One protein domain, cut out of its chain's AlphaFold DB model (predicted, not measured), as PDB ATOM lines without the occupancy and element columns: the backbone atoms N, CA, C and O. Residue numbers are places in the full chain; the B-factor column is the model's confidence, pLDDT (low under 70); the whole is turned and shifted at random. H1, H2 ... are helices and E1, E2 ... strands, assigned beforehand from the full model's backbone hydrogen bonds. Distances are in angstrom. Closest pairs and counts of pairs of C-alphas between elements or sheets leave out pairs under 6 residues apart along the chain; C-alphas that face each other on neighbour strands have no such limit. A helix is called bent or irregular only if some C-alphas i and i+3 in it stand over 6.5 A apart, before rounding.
ATOM      1  N   ALA A 164      25.659  15.281 -37.832       76.12
ATOM      2  CA  ALA A 164      26.421  15.978 -38.867       76.12
ATOM      3  C   ALA A 164      26.336  17.507 -38.707       76.12
ATOM      4  O   ALA A 164      27.323  18.211 -38.924       76.12
ATOM      5  N   LYS A 165      25.180  18.022 -38.268       73.94
ATOM      6  CA  LYS A 165      24.988  19.446 -37.959       73.94
ATOM      7  C   LYS A 165      25.773  19.880 -36.723       73.94
ATOM      8  O   LYS A 165      26.494  20.875 -36.801       73.94
ATOM      9  N   SER A 166      25.680  19.134 -35.623       74.94
ATOM     10  CA  SER A 166      26.409  19.440 -34.386       74.94
ATOM     11  C   SER A 166      27.921  19.388 -34.603       74.94
ATOM     12  O   SER A 166      28.635  20.302 -34.193       74.94
ATOM     13  N   LEU A 167      28.413  18.391 -35.344       79.75
ATOM     14  CA  LEU A 167      29.824  18.275 -35.704       79.75
ATOM     15  C   LEU A 167      30.295  19.444 -36.580       79.75
ATOM     16  O   LEU A 167      31.368  20.004 -36.346       79.75
ATOM     17  N   ALA A 168      29.492  19.845 -37.571       77.25
ATOM     18  CA  ALA A 168      29.802  20.994 -38.413       77.25
ATOM     19  C   ALA A 168      29.859  22.298 -37.599       77.25
ATOM     20  O   ALA A 168      30.771  23.101 -37.795       77.25
ATOM     21  N   ALA A 169      28.936  22.491 -36.650       76.31
ATOM     22  CA  ALA A 169      28.939  23.643 -35.751       76.31
ATOM     23  C   ALA A 169      30.178  23.657 -34.839       76.31
ATOM     24  O   ALA A 169      30.872  24.673 -34.769       76.31
ATOM     25  N   HIS A 170      30.506  22.518 -34.218       79.00
ATOM     26  CA  HIS A 170      31.715  22.341 -33.409       79.00
ATOM     27  C   HIS A 170      32.988  22.690 -34.191       79.00
ATOM     28  O   HIS A 170      33.851  23.432 -33.712       79.00
ATOM     29  N   THR A 171      33.089  22.186 -35.420       83.12
ATOM     30  CA  THR A 171      34.250  22.396 -36.291       83.12
ATOM     31  C   THR A 171      34.367  23.861 -36.713       83.12
ATOM     32  O   THR A 171      35.453  24.437 -36.650       83.12
ATOM     33  N   LEU A 172      33.251  24.506 -37.066       78.44
ATOM     34  CA  LEU A 172      33.236  25.909 -37.481       78.44
ATOM     35  C   LEU A 172      33.561  26.865 -36.325       78.44
ATOM     36  O   LEU A 172      34.307  27.824 -36.520       78.44
ATOM     37  N   LEU A 173      33.049  26.609 -35.121       78.88
ATOM     38  CA  LEU A 173      33.392  27.410 -33.944       78.88
ATOM     39  C   LEU A 173      34.854  27.234 -33.549       78.88
ATOM     40  O   LEU A 173      35.519  28.225 -33.263       78.88
ATOM     41  N   THR A 174      35.382  26.011 -33.631       85.62
ATOM     42  CA  THR A 174      36.813  25.754 -33.416       85.62
ATOM     43  C   THR A 174      37.670  26.496 -34.444       85.62
ATOM     44  O   THR A 174      38.691  27.083 -34.089       85.62
ATOM     45  N   LEU A 175      37.233  26.552 -35.706       84.06
ATOM     46  CA  LEU A 175      37.909  27.309 -36.761       84.06
ATOM     47  C   LEU A 175      37.873  28.822 -36.492       84.06
ATOM     48  O   LEU A 175      38.899  29.490 -36.611       84.06
ATOM     49  N   LYS A 176      36.723  29.366 -36.067       80.44
ATOM     50  CA  LYS A 176      36.602  30.779 -35.668       80.44
ATOM     51  C   LYS A 176      37.458  31.109 -34.444       80.44
ATOM     52  O   LYS A 176      38.097  32.155 -34.437       80.44
ATOM     53  N   TYR A 177      37.483  30.230 -33.443       83.81
ATOM     54  CA  TYR A 177      38.330  30.368 -32.259       83.81
ATOM     55  C   TYR A 177      39.811  30.401 -32.653       83.81
ATOM     56  O   TYR A 177      40.505  31.345 -32.316       83.81
ATOM     57  N   THR A 178      40.254  29.465 -33.494       85.44
ATOM     58  CA  THR A 178      41.644  29.364 -33.980       85.44
ATOM     59  C   THR A 178      42.149  30.636 -34.688       85.44
ATOM     60  O   THR A 178      43.355  30.900 -34.727       85.44
ATOM     61  N   ASN A 179      41.244  31.452 -35.241       83.19
ATOM     62  CA  ASN A 179      41.582  32.704 -35.926       83.19
ATOM     63  C   ASN A 179      41.893  33.870 -34.988       83.19
ATOM     64  O   ASN A 179      42.402  34.888 -35.457       83.19
ATOM     65  N   HIS A 180      41.606  33.744 -33.693       82.19
ATOM     66  CA  HIS A 180      41.917  34.788 -32.728       82.19
ATOM     67  C   HIS A 180      43.415  34.835 -32.401       82.19
ATOM     68  O   HIS A 180      44.136  33.830 -32.468       82.19
ATOM     69  N   ASN A 181      43.893  36.038 -32.078       81.00
ATOM     70  CA  ASN A 181      45.319  36.322 -31.895       81.00
ATOM     71  C   ASN A 181      45.876  35.828 -30.553       81.00
ATOM     72  O   ASN A 181      47.080  35.637 -30.443       81.00
ATOM     73  N   ASP A 182      45.012  35.625 -29.566       83.94
ATOM     74  CA  ASP A 182      45.311  35.176 -28.201       83.94
ATOM     75  C   ASP A 182      45.092  33.665 -27.999       83.94
ATOM     76  O   ASP A 182      45.275  33.140 -26.906       83.94
ATOM     77  N   THR A 183      44.731  32.945 -29.061       84.31
ATOM     78  CA  THR A 183      44.493  31.498 -29.042       84.31
ATOM     79  C   THR A 183      45.764  30.720 -28.692       84.31
ATOM     80  O   THR A 183      46.768  30.829 -29.403       84.31
ATOM     81  N   THR A 184      45.708  29.864 -27.669       85.62
ATOM     82  CA  THR A 184      46.817  28.969 -27.299       85.62
ATOM     83  C   THR A 184      46.723  27.605 -27.979       85.62
ATOM     84  O   THR A 184      45.641  27.129 -28.340       85.62
ATOM     85  N   SER A 185      47.872  26.950 -28.159       84.69
ATOM     86  CA  SER A 185      47.953  25.651 -28.839       84.69
ATOM     87  C   SER A 185      47.257  24.536 -28.038       84.69
ATOM     88  O   SER A 185      46.519  23.731 -28.615       84.69
ATOM     89  N   SER A 186      47.376  24.559 -26.708       79.44
ATOM     90  CA  SER A 186      46.662  23.664 -25.791       79.44
ATOM     91  C   SER A 186      45.139  23.835 -25.829       79.44
ATOM     92  O   SER A 186      44.404  22.843 -25.867       79.44
ATOM     93  N   SER A 187      44.642  25.071 -25.921       81.38
ATOM     94  CA  SER A 187      43.204  25.341 -26.047       81.38
ATOM     95  C   SER A 187      42.644  24.833 -27.378       81.38
ATOM     96  O   SER A 187      41.572  24.229 -27.413       81.38
ATOM     97  N   VAL A 188      43.388  24.987 -28.481       85.69
ATOM     98  CA  VAL A 188      43.020  24.408 -29.788       85.69
ATOM     99  C   VAL A 188      42.967  22.884 -29.720       85.69
ATOM    100  O   VAL A 188      42.003  22.275 -30.195       85.69
ATOM    101  N   ARG A 189      43.973  22.256 -29.102       83.50
ATOM    102  CA  ARG A 189      44.004  20.806 -28.880       83.50
ATOM    103  C   ARG A 189      42.771  20.339 -28.114       83.50
ATOM    104  O   ARG A 189      42.162  19.339 -28.495       83.50
ATOM    105  N   TYR A 190      42.383  21.073 -27.074       81.56
ATOM    106  CA  TYR A 190      41.188  20.787 -26.292       81.56
ATOM    107  C   TYR A 190      39.904  20.898 -27.127       81.56
ATOM    108  O   TYR A 190      39.089  19.976 -27.123       81.56
ATOM    109  N   CYS A 191      39.751  21.953 -27.931       84.25
ATOM    110  CA  CYS A 191      38.601  22.100 -28.828       84.25
ATOM    111  C   CYS A 191      38.488  20.934 -29.827       84.25
ATOM    112  O   CYS A 191      37.417  20.344 -29.969       84.25
ATOM    113  N   ILE A 192      39.594  20.533 -30.467       86.44
ATOM    114  CA  ILE A 192      39.624  19.369 -31.377       86.44
ATOM    115  C   ILE A 192      39.344  18.067 -30.612       86.44
ATOM    116  O   ILE A 192      38.703  17.149 -31.125       86.44
ATOM    117  N   SER A 193      39.778  17.981 -29.356       81.69
ATOM    118  CA  SER A 193      39.457  16.849 -28.496       81.69
ATOM    119  C   SER A 193      37.959  16.718 -28.251       81.69
ATOM    120  O   SER A 193      37.454  15.597 -28.244       81.69
ATOM    121  N   ASN A 194      37.256  17.834 -28.054       77.19
ATOM    122  CA  ASN A 194      35.809  17.830 -27.857       77.19
ATOM    123  C   ASN A 194      35.091  17.317 -29.107       77.19
ATOM    124  O   ASN A 194      34.229  16.455 -28.975       77.19
ATOM    125  N   ILE A 195      35.542  17.708 -30.307       83.62
ATOM    126  CA  ILE A 195      35.069  17.127 -31.578       83.62
ATOM    127  C   ILE A 195      35.177  15.592 -31.533       83.62
ATOM    128  O   ILE A 195      34.198  14.890 -31.782       83.62
ATOM    129  N   GLN A 196      36.344  15.053 -31.157       80.00
ATOM    130  CA  GLN A 196      36.576  13.605 -31.087       80.00
ATOM    131  C   GLN A 196      35.695  12.891 -30.051       80.00
ATOM    132  O   GLN A 196      35.226  11.778 -30.288       80.00
ATOM    133  N   VAL A 197      35.480  13.507 -28.889       73.75
ATOM    134  CA  VAL A 197      34.615  12.954 -27.839       73.75
ATOM    135  C   VAL A 197      33.175  12.877 -28.332       73.75
ATOM    136  O   VAL A 197      32.552  11.821 -28.204       73.75
ATOM    137  N   SER A 198      32.682  13.946 -28.959       74.25
ATOM    138  CA  SER A 198      31.350  13.985 -29.555       74.25
ATOM    139  C   SER A 198      31.184  12.871 -30.587       74.25
ATOM    140  O   SER A 198      30.241  12.087 -30.473       74.25
ATOM    141  N   LEU A 199      32.139  12.694 -31.516       77.31
ATOM    142  CA  LEU A 199      32.109  11.605 -32.510       77.31
ATOM    143  C   LEU A 199      31.806  10.241 -31.889       77.31
ATOM    144  O   LEU A 199      31.019   9.466 -32.426       77.31
ATOM    145  N   VAL A 200      32.450   9.933 -30.769       69.00
ATOM    146  CA  VAL A 200      32.401   8.602 -30.166       69.00
ATOM    147  C   VAL A 200      31.101   8.378 -29.404       69.00
ATOM    148  O   VAL A 200      30.510   7.301 -29.500       69.00
ATOM    149  N   VAL A 201      30.624   9.401 -28.696       69.06
ATOM    150  CA  VAL A 201      29.305   9.378 -28.051       69.06
ATOM    151  C   VAL A 201      28.208   9.188 -29.099       69.06
ATOM    152  O   VAL A 201      27.283   8.402 -28.902       69.06
ATOM    153  N   PHE A 202      28.321   9.861 -30.243       71.38
ATOM    154  CA  PHE A 202      27.365   9.702 -31.333       71.38
ATOM    155  C   PHE A 202      27.485   8.349 -32.037       71.38
ATOM    156  O   PHE A 202      26.452   7.751 -32.332       71.38
ATOM    157  N   ALA A 203      28.699   7.822 -32.237       68.88
ATOM    158  CA  ALA A 203      28.920   6.486 -32.793       68.88
ATOM    159  C   ALA A 203      28.203   5.399 -31.971       68.88
ATOM    160  O   ALA A 203      27.537   4.537 -32.543       68.88
ATOM    161  N   ASP A 204      28.275   5.481 -30.639       61.44
ATOM    162  CA  ASP A 204      27.561   4.579 -29.726       61.44
ATOM    163  C   ASP A 204      26.039   4.651 -29.922       61.44
ATOM    164  O   ASP A 204      25.361   3.632 -30.088       61.44
ATOM    165  N   LYS A 205      25.503   5.876 -30.014       62.09
ATOM    166  CA  LYS A 205      24.074   6.113 -30.241       62.09
ATOM    167  C   LYS A 205      23.611   5.573 -31.589       62.09
ATOM    168  O   LYS A 205      22.585   4.906 -31.633       62.09
ATOM    169  N   VAL A 206      24.320   5.826 -32.689       65.25
ATOM    170  CA  VAL A 206      23.879   5.368 -34.022       65.25
ATOM    171  C   VAL A 206      24.086   3.865 -34.228       65.25
ATOM    172  O   VAL A 206      23.285   3.238 -34.927       65.25
ATOM    173  N   ALA A 207      25.083   3.260 -33.572       60.25
ATOM    174  CA  ALA A 207      25.292   1.813 -33.576       60.25
ATOM    175  C   ALA A 207      24.081   1.067 -32.993       60.25
ATOM    176  O   ALA A 207      23.698   0.012 -33.504       60.25
ATOM    177  N   PHE A 208      23.414   1.647 -31.988       58.72
ATOM    178  CA  PHE A 208      22.149   1.129 -31.459       58.72
ATOM    179  C   PHE A 208      21.040   1.039 -32.527       58.72
ATOM    180  O   PHE A 208      20.206   0.135 -32.472       58.72
ATOM    181  N   PHE A 209      21.037   1.936 -33.519       62.47
ATOM    182  CA  PHE A 209      20.071   1.957 -34.628       62.47
ATOM    183  C   PHE A 209      20.545   1.174 -35.862       62.47
ATOM    184  O   PHE A 209      20.006   1.372 -36.952       62.47
ATOM    185  N   GLU A 210      21.545   0.299 -35.706       59.94
ATOM    186  CA  GLU A 210      22.123  -0.507 -36.792       59.94
ATOM    187  C   GLU A 210      22.655   0.354 -37.960       59.94
ATOM    188  O   GLU A 210      22.678  -0.081 -39.115       59.94
ATOM    189  N   ARG A 211      23.074   1.598 -37.683       70.12
ATOM    190  CA  ARG A 211      23.702   2.473 -38.683       70.12
ATOM    191  C   ARG A 211      25.187   2.121 -38.851       70.12
ATOM    192  O   ARG A 211      25.827   1.693 -37.888       70.12
ATOM    193  N   PRO A 212      25.750   2.290 -40.062       65.19
ATOM    194  CA  PRO A 212      27.164   2.034 -40.305       65.19
ATOM    195  C   PRO A 212      28.044   2.979 -39.474       65.19
ATOM    196  O   PRO A 212      27.867   4.193 -39.486       65.19
ATOM    197  N   ILE A 213      29.019   2.403 -38.771       72.88
ATOM    198  CA  ILE A 213      29.977   3.115 -37.902       72.88
ATOM    199  C   ILE A 213      31.242   3.572 -38.652       72.88
ATOM    200  O   ILE A 213      32.154   4.143 -38.060       72.88
ATOM    201  N   ASP A 214      31.321   3.276 -39.948       78.38
ATOM    202  CA  ASP A 214      32.525   3.377 -40.778       78.38
ATOM    203  C   ASP A 214      33.028   4.810 -40.888       78.38
ATOM    204  O   ASP A 214      34.199   5.074 -40.635       78.38
ATOM    205  N   PHE A 215      32.112   5.729 -41.165       77.50
ATOM    206  CA  PHE A 215      32.395   7.152 -41.257       77.50
ATOM    207  C   PHE A 215      32.879   7.740 -39.915       77.50
ATOM    208  O   PHE A 215      33.870   8.469 -39.877       77.50
ATOM    209  N   PHE A 216      32.260   7.362 -38.789       77.12
ATOM    210  CA  PHE A 216      32.716   7.790 -37.457       77.12
ATOM    211  C   PHE A 216      34.124   7.273 -37.158       77.12
ATOM    212  O   PHE A 216      34.944   7.968 -36.557       77.12
ATOM    213  N   TRP A 217      34.407   6.036 -37.569       79.69
ATOM    214  CA  TRP A 217      35.714   5.417 -37.392       79.69
ATOM    215  C   TRP A 217      36.792   6.090 -38.252       79.69
ATOM    216  O   TRP A 217      37.905   6.314 -37.770       79.69
ATOM    217  N   GLU A 218      36.461   6.448 -39.492       84.62
ATOM    218  CA  GLU A 218      37.339   7.175 -40.409       84.62
ATOM    219  C   GLU A 218      37.698   8.561 -39.858       84.62
ATOM    220  O   GLU A 218      38.883   8.864 -39.697       84.62
ATOM    221  N   LEU A 219      36.700   9.353 -39.448       85.69
ATOM    222  CA  LEU A 219      36.920  10.662 -38.820       85.69
ATOM    223  C   LEU A 219      37.754  10.561 -37.539       85.69
ATOM    224  O   LEU A 219      38.688  11.336 -37.326       85.69
ATOM    225  N   ASN A 220      37.465   9.575 -36.689       84.94
ATOM    226  CA  ASN A 220      38.233   9.359 -35.467       84.94
ATOM    227  C   ASN A 220      39.695   8.970 -35.761       84.94
ATOM    228  O   ASN A 220      40.613   9.364 -35.038       84.94
ATOM    229  N   SER A 221      39.929   8.192 -36.818       84.75
ATOM    230  CA  SER A 221      41.279   7.821 -37.254       84.75
ATOM    231  C   SER A 221      42.044   9.030 -37.791       84.75
ATOM    232  O   SER A 221      43.220   9.196 -37.462       84.75
ATOM    233  N   LEU A 222      41.368   9.906 -38.537       88.12
ATOM    234  CA  LEU A 222      41.928  11.159 -39.035       88.12
ATOM    235  C   LEU A 222      42.363  12.083 -37.887       88.12
ATOM    236  O   LEU A 222      43.504  12.543 -37.877       88.12
ATOM    237  N   ILE A 223      41.504  12.289 -36.882       88.62
ATOM    238  CA  ILE A 223      41.836  13.115 -35.706       88.62
ATOM    239  C   ILE A 223      43.025  12.533 -34.931       88.62
ATOM    240  O   ILE A 223      43.946  13.257 -34.558       88.62
ATOM    241  N   ASN A 224      43.048  11.215 -34.711       85.38
ATOM    242  CA  ASN A 224      44.165  10.574 -34.013       85.38
ATOM    243  C   ASN A 224      45.491  10.725 -34.769       85.38
ATOM    244  O   ASN A 224      46.531  10.932 -34.141       85.38
ATOM    245  N   LYS A 225      45.461  10.630 -36.103       87.94
ATOM    246  CA  LYS A 225      46.638  10.861 -36.945       87.94
ATOM    247  C   LYS A 225      47.130  12.303 -36.808       87.94
ATOM    248  O   LYS A 225      48.314  12.506 -36.559       87.94
ATOM    249  N   PHE A 226      46.219  13.273 -36.867       90.44
ATOM    250  CA  PHE A 226      46.546  14.685 -36.674       90.44
ATOM    251  C   PHE A 226      47.202  14.951 -35.313       90.44
ATOM    252  O   PHE A 226      48.264  15.567 -35.255       90.44
ATOM    253  N   PHE A 227      46.643  14.423 -34.218       87.25
ATOM    254  CA  PHE A 227      47.255  14.578 -32.895       87.25
ATOM    255  C   PHE A 227      48.644  13.949 -32.802       87.25
ATOM    256  O   PHE A 227      49.530  14.541 -32.194       87.25
ATOM    257  N   ALA A 228      48.863  12.778 -33.403       84.38
ATOM    258  CA  ALA A 228      50.183  12.154 -33.409       84.38
ATOM    259  C   ALA A 228      51.218  13.007 -34.167       84.38
ATOM    260  O   ALA A 228      52.350  13.161 -33.708       84.38
ATOM    261  N   GLU A 229      50.822  13.589 -35.300       87.38
ATOM    262  CA  GLU A 229      51.694  14.414 -36.141       87.38
ATOM    263  C   GLU A 229      51.980  15.795 -35.531       87.38
ATOM    264  O   GLU A 229      53.081  16.312 -35.703       87.38
ATOM    265  N   GLN A 230      51.027  16.373 -34.793       86.19
ATOM    266  CA  GLN A 230      51.109  17.749 -34.280       86.19
ATOM    267  C   GLN A 230      51.356  17.861 -32.764       86.19
ATOM    268  O   GLN A 230      51.361  18.975 -32.242       86.19
ATOM    269  N   HIS A 231      51.597  16.754 -32.045       80.06
ATOM    270  CA  HIS A 231      51.754  16.764 -30.579       80.06
ATOM    271  C   HIS A 231      52.832  17.741 -30.077       80.06
ATOM    272  O   HIS A 231      52.620  18.449 -29.108       80.06
ATOM    273  N   ILE A 232      53.973  17.873 -30.760       77.19
ATOM    274  CA  ILE A 232      55.049  18.783 -30.311       77.19
ATOM    275  C   ILE A 232      54.577  20.243 -30.254       77.19
ATOM    276  O   ILE A 232      55.056  21.018 -29.431       77.19
ATOM    277  N   VAL A 233      53.663  20.626 -31.144       79.25
ATOM    278  CA  VAL A 233      53.201  22.010 -31.277       79.25
ATOM    279  C   VAL A 233      51.939  22.248 -30.454       79.25
ATOM    280  O   VAL A 233      51.800  23.298 -29.837       79.25
ATOM    281  N   LEU A 234      51.034  21.268 -30.420       81.44
ATOM    282  CA  LEU A 234      49.746  21.365 -29.732       81.44
ATOM    283  C   LEU A 234      49.820  21.088 -28.225       81.44
ATOM    284  O   LEU A 234      48.867  21.395 -27.513       81.44
ATOM    285  N   ASP A 235      50.923  20.520 -27.739       76.69
ATOM    286  CA  ASP A 235      51.110  20.205 -26.321       76.69
ATOM    287  C   ASP A 235      51.691  21.385 -25.523       76.69
ATOM    288  O   ASP A 235      51.795  21.288 -24.303       76.69
ATOM    289  N   ASN A 236      52.028  22.498 -26.187       75.88
ATOM    290  CA  ASN A 236      52.507  23.722 -25.541       75.88
ATOM    291  C   ASN A 236      51.344  24.678 -25.230       75.88
ATOM    292  O   ASN A 236      50.366  24.753 -25.976       75.88
ATOM    293  N   ASP A 237      51.492  25.484 -24.179       77.62
ATOM    294  CA  ASP A 237      50.529  26.540 -23.822       77.62
ATOM    295  C   ASP A 237      50.763  27.863 -24.571       77.62
ATOM    296  O   ASP A 237      50.046  28.842 -24.370       77.62
ATOM    297  N   ASP A 238      51.731  27.894 -25.487       83.00
ATOM    298  CA  ASP A 238      52.058  29.085 -26.264       83.00
ATOM    299  C   ASP A 238      50.936  29.486 -27.229       83.00
ATOM    300  O   ASP A 238      50.209  28.645 -27.786       83.00
ATOM    301  N   ILE A 239      50.859  30.795 -27.497       83.69
ATOM    302  CA  ILE A 239      50.021  31.356 -28.560       83.69
ATOM    303  C   ILE A 239      50.373  30.679 -29.886       83.69
ATOM    304  O   ILE A 239      51.538  30.592 -30.286       83.69
ATOM    305  N   ILE A 240      49.344  30.224 -30.595       85.44
ATOM    306  CA  ILE A 240      49.504  29.509 -31.854       85.44
ATOM    307  C   ILE A 240      50.183  30.393 -32.914       85.44
ATOM    308  O   ILE A 240      49.744  31.504 -33.232       85.44
ATOM    309  N   SER A 241      51.260  29.882 -33.513       86.75
ATOM    310  CA  SER A 241      51.946  30.580 -34.604       86.75
ATOM    311  C   SER A 241      51.098  30.601 -35.882       86.75
ATOM    312  O   SER A 241      50.260  29.729 -36.104       86.75
ATOM    313  N   SER A 242      51.350  31.560 -36.782       85.75
ATOM    314  CA  SER A 242      50.634  31.652 -38.070       85.75
ATOM    315  C   SER A 242      50.731  30.364 -38.905       85.75
ATOM    316  O   SER A 242      49.745  29.925 -39.495       85.75
ATOM    317  N   ALA A 243      51.898  29.707 -38.899       84.81
ATOM    318  CA  ALA A 243      52.098  28.439 -39.599       84.81
ATOM    319  C   ALA A 243      51.234  27.313 -39.003       84.81
ATOM    320  O   ALA A 243      50.542  26.610 -39.736       84.81
ATOM    321  N   THR A 244      51.220  27.189 -37.674       85.81
ATOM    322  CA  THR A 244      50.403  26.191 -36.965       85.81
ATOM    323  C   THR A 244      48.914  26.459 -37.163       85.81
ATOM    324  O   THR A 244      48.146  25.532 -37.403       85.81
ATOM    325  N   ARG A 245      48.511  27.735 -37.149       87.88
ATOM    326  CA  ARG A 245      47.139  28.164 -37.438       87.88
ATOM    327  C   ARG A 245      46.684  27.668 -38.810       87.88
ATOM    328  O   ARG A 245      45.606  27.093 -38.906       87.88
ATOM    329  N   GLY A 246      47.518  27.822 -39.842       85.19
ATOM    330  CA  GLY A 246      47.229  27.309 -41.183       85.19
ATOM    331  C   GLY A 246      47.037  25.788 -41.214       85.19
ATOM    332  O   GLY A 246      46.064  25.307 -41.785       85.19
ATOM    333  N   VAL A 247      47.908  25.033 -40.536       89.06
ATOM    334  CA  VAL A 247      47.811  23.562 -40.450       89.06
ATOM    335  C   VAL A 247      46.516  23.117 -39.763       89.06
ATOM    336  O   VAL A 247      45.814  22.242 -40.271       89.06
ATOM    337  N   VAL A 248      46.168  23.741 -38.633       88.88
ATOM    338  CA  VAL A 248      44.923  23.458 -37.903       88.88
ATOM    339  C   VAL A 248      43.700  23.787 -38.759       88.88
ATOM    340  O   VAL A 248      42.762  22.995 -38.812       88.88
ATOM    341  N   GLN A 249      43.699  24.928 -39.451       87.19
ATOM    342  CA  GLN A 249      42.596  25.321 -40.329       87.19
ATOM    343  C   GLN A 249      42.383  24.321 -41.463       87.19
ATOM    344  O   GLN A 249      41.247  23.916 -41.690       87.19
ATOM    345  N   THR A 250      43.451  23.906 -42.153       88.00
ATOM    346  CA  THR A 250      43.356  22.894 -43.214       88.00
ATOM    347  C   THR A 250      42.738  21.608 -42.675       88.00
ATOM    348  O   THR A 250      41.766  21.120 -43.238       88.00
ATOM    349  N   PHE A 251      43.213  21.127 -41.527       91.31
ATOM    350  CA  PHE A 251      42.663  19.932 -40.892       91.31
ATOM    351  C   PHE A 251      41.174  20.068 -40.526       91.31
ATOM    352  O   PHE A 251      40.383  19.165 -40.797       91.31
ATOM    353  N   LEU A 252      40.767  21.192 -39.928       88.25
ATOM    354  CA  LEU A 252      39.361  21.436 -39.590       88.25
ATOM    355  C   LEU A 252      38.490  21.508 -40.851       88.25
ATOM    356  O   LEU A 252      37.371  21.003 -40.840       88.25
ATOM    357  N   CYS A 253      38.998  22.083 -41.945       84.44
ATOM    358  CA  CYS A 253      38.322  22.064 -43.242       84.44
ATOM    359  C   CYS A 253      38.158  20.635 -43.787       84.44
ATOM    360  O   CYS A 253      37.069  20.310 -44.253       84.44
ATOM    361  N   ASP A 254      39.171  19.772 -43.667       85.94
ATOM    362  CA  ASP A 254      39.098  18.374 -44.117       85.94
ATOM    363  C   ASP A 254      38.049  17.571 -43.324       85.94
ATOM    364  O   ASP A 254      37.219  16.866 -43.902       85.94
ATOM    365  N   VAL A 255      38.028  17.714 -41.990       86.44
ATOM    366  CA  VAL A 255      37.004  17.103 -41.112       86.44
ATOM    367  C   VAL A 255      35.603  17.536 -41.538       86.44
ATOM    368  O   VAL A 255      34.656  16.741 -41.587       86.44
ATOM    369  N   LEU A 256      35.471  18.813 -41.862       80.88
ATOM    370  CA  LEU A 256      34.218  19.425 -42.238       80.88
ATOM    371  C   LEU A 256      33.742  18.961 -43.619       80.88
ATOM    372  O   LEU A 256      32.567  18.639 -43.784       80.88
ATOM    373  N   GLU A 257      34.643  18.861 -44.592       79.94
ATOM    374  CA  GLU A 257      34.356  18.326 -45.923       79.94
ATOM    375  C   GLU A 257      33.938  16.852 -45.869       79.94
ATOM    376  O   GLU A 257      32.925  16.477 -46.460       79.94
ATOM    377  N   LEU A 258      34.631  16.023 -45.082       80.75
ATOM    378  CA  LEU A 258      34.232  14.630 -44.856       80.75
ATOM    379  C   LEU A 258      32.829  14.529 -44.243       80.75
ATOM    380  O   LEU A 258      32.012  13.715 -44.678       80.75
ATOM    381  N   THR A 259      32.518  15.398 -43.280       79.12
ATOM    382  CA  THR A 259      31.187  15.471 -42.658       79.12
ATOM    383  C   THR A 259      30.110  15.847 -43.674       79.12
ATOM    384  O   THR A 259      29.041  15.233 -43.700       79.12
ATOM    385  N   LYS A 260      30.391  16.817 -44.554       74.56
ATOM    386  CA  LYS A 260      29.482  17.187 -45.647       74.56
ATOM    387  C   LYS A 260      29.257  16.049 -46.617       74.56
ATOM    388  O   LYS A 260      28.117  15.816 -46.985       74.56
ATOM    389  N   ASN A 261      30.312  15.361 -47.039       75.44
ATOM    390  CA  ASN A 261      30.201  14.284 -48.016       75.44
ATOM    391  C   ASN A 261      29.323  13.147 -47.474       75.44
ATOM    392  O   ASN A 261      28.453  12.644 -48.190       75.44
ATOM    393  N   GLN A 262      29.458  12.822 -46.183       73.38
ATOM    394  CA  GLN A 262      28.555  11.885 -45.516       73.38
ATOM    395  C   GLN A 262      27.117  12.418 -45.462       73.38
ATOM    396  O   GLN A 262      26.185  11.705 -45.826       73.38
ATOM    397  N   ALA A 263      26.909  13.673 -45.068       66.94
ATOM    398  CA  ALA A 263      25.570  14.257 -45.000       66.94
ATOM    399  C   ALA A 263      24.895  14.417 -46.374       66.94
ATOM    400  O   ALA A 263      23.688  14.218 -46.492       66.94
ATOM    401  N   ALA A 264      25.661  14.708 -47.423       63.75
ATOM    402  CA  ALA A 264      25.200  14.782 -48.804       63.75
ATOM    403  C   ALA A 264      24.756  13.404 -49.310       63.75
ATOM    404  O   ALA A 264      23.737  13.303 -49.992       63.75
ATOM    405  N   SER A 265      25.445  12.330 -48.897       56.84
ATOM    406  CA  SER A 265      25.012  10.947 -49.157       56.84
ATOM    407  C   SER A 265      23.696  10.577 -48.450       56.84
ATOM    408  O   SER A 265      22.987   9.669 -48.882       56.84
ATOM    409  N   VAL A 266      23.347  11.322 -47.394       52.38
ATOM    410  CA  VAL A 266      22.109  11.226 -46.603       52.38
ATOM    411  C   VAL A 266      21.086  12.319 -47.000       52.38
ATOM    412  O   VAL A 266      20.028  12.452 -46.392       52.38
ATOM    413  N   GLU A 267      21.352  13.051 -48.087       53.88
ATOM    414  CA  GLU A 267      20.540  14.139 -48.650       53.88
ATOM    415  C   GLU A 267      20.438  15.439 -47.830       53.88
ATOM    416  O   GLU A 267      19.353  16.003 -47.667       53.88
ATOM    417  N   PHE A 268      21.569  16.007 -47.417       50.19
ATOM    418  CA  PHE A 268      21.655  17.425 -47.061       50.19
ATOM    419  C   PHE A 268      22.784  18.112 -47.828       50.19
ATOM    420  O   PHE A 268      23.947  17.741 -47.696       50.19
ATOM    421  N   ASP A 269      22.446  19.162 -48.581       42.56
ATOM    422  CA  ASP A 269      23.427  20.197 -48.885       42.56
ATOM    423  C   ASP A 269      23.603  20.982 -47.583       42.56
ATOM    424  O   ASP A 269      22.765  21.809 -47.214       42.56
ATOM    425  N   ILE A 270      24.600  20.601 -46.779       49.78
ATOM    426  CA  ILE A 270      24.957  21.365 -45.585       49.78
ATOM    427  C   ILE A 270      25.565  22.673 -46.097       49.78
ATOM    428  O   ILE A 270      26.787  22.801 -46.228       49.78
ATOM    429  N   GLU A 271      24.705  23.650 -46.393       48.12
ATOM    430  CA  GLU A 271      25.117  25.034 -46.567       48.12
ATOM    431  C   GLU A 271      25.828  25.439 -45.281       48.12
ATOM    432  O   GLU A 271      25.218  25.606 -44.225       48.12
ATOM    433  N   MET A 272      27.152  25.529 -45.344       51.84
ATOM    434  CA  MET A 272      27.966  25.905 -44.197       51.84
ATOM    435  C   MET A 272      27.916  27.387 -43.998       51.84
ATOM    436  O   MET A 272      28.797  28.143 -44.395       51.84
ATOM    437  N   THR A 273      26.824  27.775 -43.384       56.22
ATOM    438  CA  THR A 273      26.557  29.142 -43.029       56.22
ATOM    439  C   THR A 273      26.534  29.231 -41.518       56.22
ATOM    440  O   THR A 273      26.334  28.251 -40.794       56.22
ATOM    441  N   ASN A 274      26.696  30.452 -41.029       57.56
ATOM    442  CA  ASN A 274      26.480  30.785 -39.631       57.56
ATOM    443  C   ASN A 274      25.092  30.323 -39.117       57.56
ATOM    444  O   ASN A 274      24.921  30.124 -37.918       57.56
ATOM    445  N   LYS A 275      24.130  30.062 -40.017       60.84
ATOM    446  CA  LYS A 275      22.821  29.462 -39.725       60.84
ATOM    447  C   LYS A 275      22.916  28.085 -39.057       60.84
ATOM    448  O   LYS A 275      22.147  27.815 -38.149       60.84
ATOM    449  N   ASN A 276      23.878  27.240 -39.429       61.78
ATOM    450  CA  ASN A 276      23.996  25.896 -38.841       61.78
ATOM    451  C   ASN A 276      24.470  25.956 -37.387       61.78
ATOM    452  O   ASN A 276      24.036  25.161 -36.560       61.78
ATOM    453  N   ILE A 277      25.340  26.922 -37.076       60.25
ATOM    454  CA  ILE A 277      25.740  27.224 -35.702       60.25
ATOM    455  C   ILE A 277      24.522  27.706 -34.905       60.25
ATOM    456  O   ILE A 277      24.279  27.229 -33.799       60.25
ATOM    457  N   LEU A 278      23.736  28.624 -35.478       61.62
ATOM    458  CA  LEU A 278      22.521  29.126 -34.841       61.62
ATOM    459  C   LEU A 278      21.481  28.038 -34.583       61.62
ATOM    460  O   LEU A 278      20.842  28.065 -33.536       61.62
ATOM    461  N   ASP A 279      21.305  27.095 -35.507       62.53
ATOM    462  CA  ASP A 279      20.342  26.002 -35.363       62.53
ATOM    463  C   ASP A 279      20.714  25.082 -34.182       62.53
ATOM    464  O   ASP A 279      19.821  24.633 -33.462       62.53
ATOM    465  N   VAL A 280      22.016  24.870 -33.933       59.84
ATOM    466  CA  VAL A 280      22.549  24.105 -32.784       59.84
ATOM    467  C   VAL A 280      22.459  24.891 -31.462       59.84
ATOM    468  O   VAL A 280      22.301  24.312 -30.393       59.84
ATOM    469  N   PHE A 281      22.506  26.226 -31.481       59.19
ATOM    470  CA  PHE A 281      22.246  27.019 -30.264       59.19
ATOM    471  C   PHE A 281      20.760  27.150 -29.956       59.19
ATOM    472  O   PHE A 281      20.337  26.987 -28.811       59.19
ATOM    473  N   SER A 282      19.956  27.346 -30.998       58.53
ATOM    474  CA  SER A 282      18.501  27.392 -30.899       58.53
ATOM    475  C   SER A 282      17.948  26.059 -30.383       58.53
ATOM    476  O   SER A 282      17.006  26.059 -29.589       58.53
ATOM    477  N   SER A 283      18.548  24.920 -30.768       52.03
ATOM    478  CA  SER A 283      18.201  23.597 -30.219       52.03
ATOM    479  C   SER A 283      18.534  23.456 -28.735       52.03
ATOM    480  O   SER A 283      17.801  22.779 -28.010       52.03
ATOM    481  N   ASN A 284      19.577  24.145 -28.272       52.03
ATOM    482  CA  ASN A 284      20.006  24.191 -26.877       52.03
ATOM    483  C   ASN A 284      19.253  25.232 -26.025       52.03
ATOM    484  O   ASN A 284      19.457  25.300 -24.813       52.03
ATOM    485  N   GLY A 285      18.319  25.981 -26.626       50.75
ATOM    486  CA  GLY A 285      17.501  26.989 -25.944       50.75
ATOM    487  C   GLY A 285      18.179  28.352 -25.792       50.75
ATOM    488  O   GLY A 285      17.608  29.238 -25.154       50.75
ATOM    489  N   ASP A 286      19.354  28.531 -26.395       55.66
ATOM    490  CA  ASP A 286      20.097  29.782 -26.382       55.66
ATOM    491  C   ASP A 286      19.748  30.598 -27.642       55.66
ATOM    492  O   ASP A 286      20.107  30.241 -28.764       55.66
ATOM    493  N   ASN A 287      19.043  31.722 -27.467       56.88
ATOM    494  CA  ASN A 287      18.772  32.682 -28.547       56.88
ATOM    495  C   ASN A 287      20.001  33.576 -28.772       56.88
ATOM    496  O   ASN A 287      20.011  34.746 -28.390       56.88
ATOM    497  N   VAL A 288      21.053  33.017 -29.363       61.69
ATOM    498  CA  VAL A 288      22.265  33.765 -29.732       61.69
ATOM    499  C   VAL A 288      22.149  34.200 -31.191       61.69
ATOM    500  O   VAL A 288      21.715  33.410 -32.019       61.69
ATOM    501  N   SER A 289      22.510  35.441 -31.536       65.50
ATOM    502  CA  SER A 289      22.578  35.880 -32.941       65.50
ATOM    503  C   SER A 289      23.972  35.653 -33.536       65.50
ATOM    504  O   SER A 289      24.954  35.506 -32.810       65.50
ATOM    505  N   ILE A 290      24.086  35.669 -34.865       64.25
ATOM    506  CA  ILE A 290      25.380  35.519 -35.556       64.25
ATOM    507  C   ILE A 290      26.295  36.685 -35.216       64.25
ATOM    508  O   ILE A 290      27.468  36.470 -34.927       64.25
ATOM    509  N   GLU A 291      25.748  37.899 -35.212       66.25
ATOM    510  CA  GLU A 291      26.486  39.109 -34.860       66.25
ATOM    511  C   GLU A 291      27.027  39.009 -33.433       66.25
ATOM    512  O   GLU A 291      28.147  39.433 -33.168       66.25
ATOM    513  N   THR A 292      26.267  38.371 -32.537       69.81
ATOM    514  CA  THR A 292      26.708  38.096 -31.166       69.81
ATOM    515  C   THR A 292      27.877  37.108 -31.166       69.81
ATOM    516  O   THR A 292      28.906  37.393 -30.571       69.81
ATOM    517  N   ILE A 293      27.778  35.987 -31.893       67.75
ATOM    518  CA  ILE A 293      28.855  34.978 -31.981       67.75
ATOM    519  C   ILE A 293      30.125  35.549 -32.615       67.75
ATOM    520  O   ILE A 293      31.238  35.178 -32.247       67.75
ATOM    521  N   GLU A 294      29.989  36.429 -33.599       68.81
ATOM    522  CA  GLU A 294      31.135  37.047 -34.259       68.81
ATOM    523  C   GLU A 294      31.814  38.082 -33.363       68.81
ATOM    524  O   GLU A 294      33.047  38.087 -33.302       68.81
ATOM    525  N   ALA A 295      31.025  38.855 -32.611       75.38
ATOM    526  CA  ALA A 295      31.498  39.835 -31.640       75.38
ATOM    527  C   ALA A 295      32.086  39.224 -30.356       75.38
ATOM    528  O   ALA A 295      32.833  39.916 -29.670       75.38
ATOM    529  N   MET A 296      31.786  37.954 -30.050       76.31
ATOM    530  CA  MET A 296      32.311  37.269 -28.865       76.31
ATOM    531  C   MET A 296      33.839  37.217 -28.845       76.31
ATOM    532  O   MET A 296      34.499  36.979 -29.873       76.31
ATOM    533  N   ASP A 297      34.400  37.372 -27.654       75.06
ATOM    534  CA  ASP A 297      35.829  37.185 -27.443       75.06
ATOM    535  C   ASP A 297      36.237  35.697 -27.526       75.06
ATOM    536  O   ASP A 297      35.431  34.794 -27.790       75.06
ATOM    537  N   SER A 298      37.540  35.437 -27.431       70.12
ATOM    538  CA  SER A 298      38.116  34.090 -27.508       70.12
ATOM    539  C   SER A 298      37.627  33.191 -26.362       70.12
ATOM    540  O   SER A 298      37.312  32.023 -26.600       70.12
ATOM    541  N   HIS A 299      37.492  33.735 -25.152       73.12
ATOM    542  CA  HIS A 299      37.054  33.028 -23.953       73.12
ATOM    543  C   HIS A 299      35.570  32.637 -24.034       73.12
ATOM    544  O   HIS A 299      35.204  31.497 -23.746       73.12
ATOM    545  N   GLU A 300      34.709  33.539 -24.499       73.25
ATOM    546  CA  GLU A 300      33.291  33.277 -24.749       73.25
ATOM    547  C   GLU A 300      33.106  32.195 -25.821       73.25
ATOM    548  O   GLU A 300      32.346  31.244 -25.618       73.25
ATOM    549  N   LYS A 301      33.857  32.274 -26.929       71.75
ATOM    550  CA  LYS A 301      33.852  31.245 -27.985       71.75
ATOM    551  C   LYS A 301      34.317  29.885 -27.461       71.75
ATOM    552  O   LYS A 301      33.693  28.872 -27.772       71.75
ATOM    553  N   TYR A 302      35.371  29.857 -26.648       69.00
ATOM    554  CA  TYR A 302      35.888  28.639 -26.022       69.00
ATOM    555  C   TYR A 302      34.875  28.013 -25.052       69.00
ATOM    556  O   TYR A 302      34.552  26.829 -25.156       69.00
ATOM    557  N   SER A 303      34.287  28.824 -24.169       69.19
ATOM    558  CA  SER A 303      33.234  28.401 -23.238       69.19
ATOM    559  C   SER A 303      32.029  27.816 -23.973       69.19
ATOM    560  O   SER A 303      31.480  26.788 -23.579       69.19
ATOM    561  N   ILE A 304      31.652  28.422 -25.096       70.56
ATOM    562  CA  ILE A 304      30.578  27.929 -25.949       70.56
ATOM    563  C   ILE A 304      30.925  26.579 -26.582       70.56
ATOM    564  O   ILE A 304      30.108  25.664 -26.506       70.56
ATOM    565  N   ILE A 305      32.127  26.412 -27.145       71.31
ATOM    566  CA  ILE A 305      32.587  25.124 -27.699       71.31
ATOM    567  C   ILE A 305      32.484  24.013 -26.648       71.31
ATOM    568  O   ILE A 305      32.073  22.898 -26.961       71.31
ATOM    569  N   ASN A 306      32.779  24.332 -25.391       65.88
ATOM    570  CA  ASN A 306      32.710  23.385 -24.280       65.88
ATOM    571  C   ASN A 306      31.274  23.060 -23.838       65.88
ATOM    572  O   ASN A 306      31.062  22.101 -23.097       65.88
ATOM    573  N   ARG A 307      30.285  23.854 -24.270       63.69
ATOM    574  CA  ARG A 307      28.876  23.745 -23.863       63.69
ATOM    575  C   ARG A 307      27.945  23.168 -24.925       63.69
ATOM    576  O   ARG A 307      26.880  22.697 -24.531       63.69
ATOM    577  N   ILE A 308      28.320  23.198 -26.210       60.97
ATOM    578  CA  ILE A 308      27.502  22.674 -27.329       60.97
ATOM    579  C   ILE A 308      27.086  21.224 -27.078       60.97
ATOM    580  O   ILE A 308      25.959  20.845 -27.373       60.97
ATOM    581  N   ASP A 309      27.964  20.464 -26.433       55.25
ATOM    582  CA  ASP A 309      27.743  19.080 -26.063       55.25
ATOM    583  C   ASP A 309      27.912  18.931 -24.541       55.25
ATOM    584  O   ASP A 309      28.914  18.414 -24.045       55.25
ATOM    585  N   TYR A 310      26.923  19.403 -23.765       48.00
ATOM    586  CA  TYR A 310      26.844  19.186 -22.308       48.00
ATOM    587  C   TYR A 310      26.493  17.717 -21.990       48.00
ATOM    588  O   TYR A 310      25.506  17.417 -21.316       48.00
ATOM    589  N   TYR A 311      27.280  16.778 -22.515       45.19
ATOM    590  CA  TYR A 311      27.264  15.390 -22.084       45.19
ATOM    591  C   TYR A 311      28.029  15.326 -20.766       45.19
ATOM    592  O   TYR A 311      29.211  15.668 -20.720       45.19
ATOM    593  N   ASP A 312      27.324  14.950 -19.695       34.19
ATOM    594  CA  ASP A 312      27.838  14.856 -18.328       34.19
ATOM    595  C   ASP A 312      29.302  14.399 -18.280       34.19
ATOM    596  O   ASP A 312      29.704  13.449 -18.955       34.19
ATOM    597  N   GLN A 313      30.091  15.105 -17.468       32.75
ATOM    598  CA  GLN A 313      31.521  14.909 -17.247       32.75
ATOM    599  C   GLN A 313      31.880  13.422 -17.073       32.75
ATOM    600  O   GLN A 313      31.835  12.862 -15.979       32.75
ATOM    601  N   VAL A 314      32.256  12.769 -18.176       31.44
ATOM    602  CA  VAL A 314      32.760  11.395 -18.157       31.44
ATOM    603  C   VAL A 314      34.113  11.391 -17.445       31.44
ATOM    604  O   VAL A 314      35.112  11.888 -17.972       31.44
ATOM    605  N   ASN A 315      34.129  10.834 -16.233       28.28
ATOM    606  CA  ASN A 315      35.337  10.561 -15.459       28.28
ATOM    607  C   ASN A 315      36.315   9.660 -16.247       28.28
ATOM    608  O   ASN A 315      35.913   8.741 -16.959       28.28
ATOM    609  N   VAL A 316      37.611   9.964 -16.141       32.72
ATOM    610  CA  VAL A 316      38.670   9.589 -17.101       32.72
ATOM    611  C   VAL A 316      39.169   8.145 -17.004       32.72
ATOM    612  O   VAL A 316      39.509   7.657 -15.930       32.72
ATOM    613  N   THR A 317      39.372   7.531 -18.172       31.62
ATOM    614  CA  THR A 317      40.554   6.734 -18.573       31.62
ATOM    615  C   THR A 317      40.587   6.698 -20.117       31.62
ATOM    616  O   THR A 317      39.573   6.965 -20.755       31.62
ATOM    617  N   THR A 318      41.727   6.461 -20.776       36.59
ATOM    618  CA  THR A 318      41.724   6.199 -22.230       36.59
ATOM    619  C   THR A 318      40.924   4.922 -22.467       36.59
ATOM    620  O   THR A 318      41.358   3.848 -22.054       36.59
ATOM    621  N   PHE A 319      39.762   5.013 -23.106       49.84
ATOM    622  CA  PHE A 319      38.920   3.847 -23.350       49.84
ATOM    623  C   PHE A 319      38.926   3.505 -24.838       49.84
ATOM    624  O   PHE A 319      38.646   4.346 -25.691       49.84
ATOM    625  N   GLY A 320      39.276   2.257 -25.146       41.19
ATOM    626  CA  GLY A 320      38.996   1.666 -26.446       41.19
ATOM    627  C   GLY A 320      37.545   1.199 -26.460       41.19
ATOM    628  O   GLY A 320      37.182   0.341 -25.658       41.19
ATOM    629  N   LEU A 321      36.722   1.751 -27.346       48.16
ATOM    630  CA  LEU A 321      35.346   1.293 -27.531       48.16
ATOM    631  C   LEU A 321      35.290   0.327 -28.710       48.16
ATOM    632  O   LEU A 321      35.705   0.662 -29.818       48.16
ATOM    633  N   GLN A 322      34.815  -0.892 -28.460       43.72
ATOM    634  CA  GLN A 322      34.636  -1.905 -29.497       43.72
ATOM    635  C   GLN A 322      33.183  -1.923 -29.961       43.72
ATOM    636  O   GLN A 322      32.277  -2.208 -29.181       43.72
ATOM    637  N   PHE A 323      32.980  -1.680 -31.251       46.06
ATOM    638  CA  PHE A 323      31.696  -1.815 -31.925       46.06
ATOM    639  C   PHE A 323      31.819  -2.911 -32.981       46.06
ATOM    640  O   PHE A 323      32.342  -2.696 -34.078       46.06
ATOM    641  N   GLY A 324      31.383  -4.123 -32.629       52.84
ATOM    642  CA  GLY A 324      31.580  -5.299 -33.477       52.84
ATOM    643  C   GLY A 324      33.069  -5.584 -33.698       52.84
ATOM    644  O   GLY A 324      33.796  -5.829 -32.740       52.84
ATOM    645  N   GLU A 325      33.519  -5.547 -34.954       47.62
ATOM    646  CA  GLU A 325      34.925  -5.767 -35.339       47.62
ATOM    647  C   GLU A 325      35.789  -4.492 -35.285       47.62
ATOM    648  O   GLU A 325      37.004  -4.566 -35.472       47.62
ATOM    649  N   LYS A 326      35.198  -3.312 -35.039       49.38
ATOM    650  CA  LYS A 326      35.911  -2.025 -35.087       49.38
ATOM    651  C   LYS A 326      36.199  -1.478 -33.695       49.38
ATOM    652  O   LYS A 326      35.361  -1.535 -32.801       49.38
ATOM    653  N   SER A 327      37.393  -0.912 -33.535       52.03
ATOM    654  CA  SER A 327      37.878  -0.315 -32.289       52.03
ATOM    655  C   SER A 327      38.056   1.191 -32.458       52.03
ATOM    656  O   SER A 327      38.820   1.637 -33.315       52.03
ATOM    657  N   PHE A 328      37.406   1.966 -31.598       49.56
ATOM    658  CA  PHE A 328      37.554   3.410 -31.495       49.56
ATOM    659  C   PHE A 328      38.521   3.727 -30.366       49.56
ATOM    660  O   PHE A 328      38.254   3.428 -29.204       49.56
ATOM    661  N   LYS A 329      39.650   4.345 -30.712       62.00
ATOM    662  CA  LYS A 329      40.562   4.939 -29.737       62.00
ATOM    663  C   LYS A 329      40.219   6.415 -29.602       62.00
ATOM    664  O   LYS A 329      40.279   7.131 -30.599       62.00
ATOM    665  N   VAL A 330      39.861   6.842 -28.398       52.38
ATOM    666  CA  VAL A 330      39.570   8.248 -28.087       52.38
ATOM    667  C   VAL A 330      40.732   8.819 -27.298       52.38
ATOM    668  O   VAL A 330      41.137   8.225 -26.296       52.38
TER     669      VAL A 330
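This is residues 164 to 330 of the 346 residues of an uncharacterized protein of Schizaphis graminum (UniProt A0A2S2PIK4). Four long helices, H1 to H4, stand side by side in an up-and-down bundle, each running against the one before it. H5 and H7 pack on H1, H6 meets H5, and a small hairpin of two strands, E1 and E2, packs on H2 and H3. The printed part has 167 residues with seven named helices, then two antiparallel strands in the order E1 - E2; the class is mostly helix. It is compact, with a radius of gyration of the C-alphas of 15.7 A and spans of 44 by 37 by 30 A.

E1, residues 320 to 323, and E2, residues 326 to 329, form an antiparallel hairpin; N 321 and O 328 are within hydrogen-bond range at 2.9 A. The closest C-alphas of E2 and H3, residues 214 to 234, are those of Phe 328 and Trp 217, 6.5 A apart. H3 forms helical hairpins with H2, residues 185 to 208 (closest C-alphas Leu 234 and Ser 185, 4.7 A), and with H4, residues 242 to 265 (Leu 219 and Val 255, 6.8 A). H1, residues 164 to 178, is the hub and touches H4, closest at the C-alphas of Ala 168 and Leu 256, 6.0 A. Residues 188 to 199 of H2 alone touch H1, closest at Cys 191 and Thr 174, C-alphas 6.1 A apart. H5, residues 274 to 283, touches H1 at a steep tilt of 62 degrees, closest at the C-alphas of Ile 277 and Ala 169, 4.8 A. H7, residues 298 to 305, touches H1 at a shallow tilt of 14 degrees, closest at the C-alphas of Ser 298 and Tyr 177, 6.0 A. H6, residues 290 to 295, only just touches H5, with 3 pairs of C-alphas within 8 A, the closest Ile 290 and Asn 274, 6.3 A. Every O i to N i+4 pair is within hydrogen-bond range in H1, H2, H4, H5, H6 and H7, and 15 of 17 are in H3.

H1 begins at C-alpha 164 (26.421, 15.978, -38.867) and is 20.9 A long; H2 is 35.7 A, H4 34.8 A. H3, 27.2 A, is irregular, with C-alphas 229 and 232 8.0 A apart, and has a kink of 46 degrees near residue 228. E2 ends at C-alpha 329 (40.562, 4.939, -29.737).

The C-alphas of Ala 295 and Glu 325 are the two farthest apart, 45.9 A. The printed part has no cut, and the link from H7 to E1, residues 306 to 319, is long. The mean pLDDT of the printed part is 70.3; low stretches include residues 263 to 294 and 306 to 330.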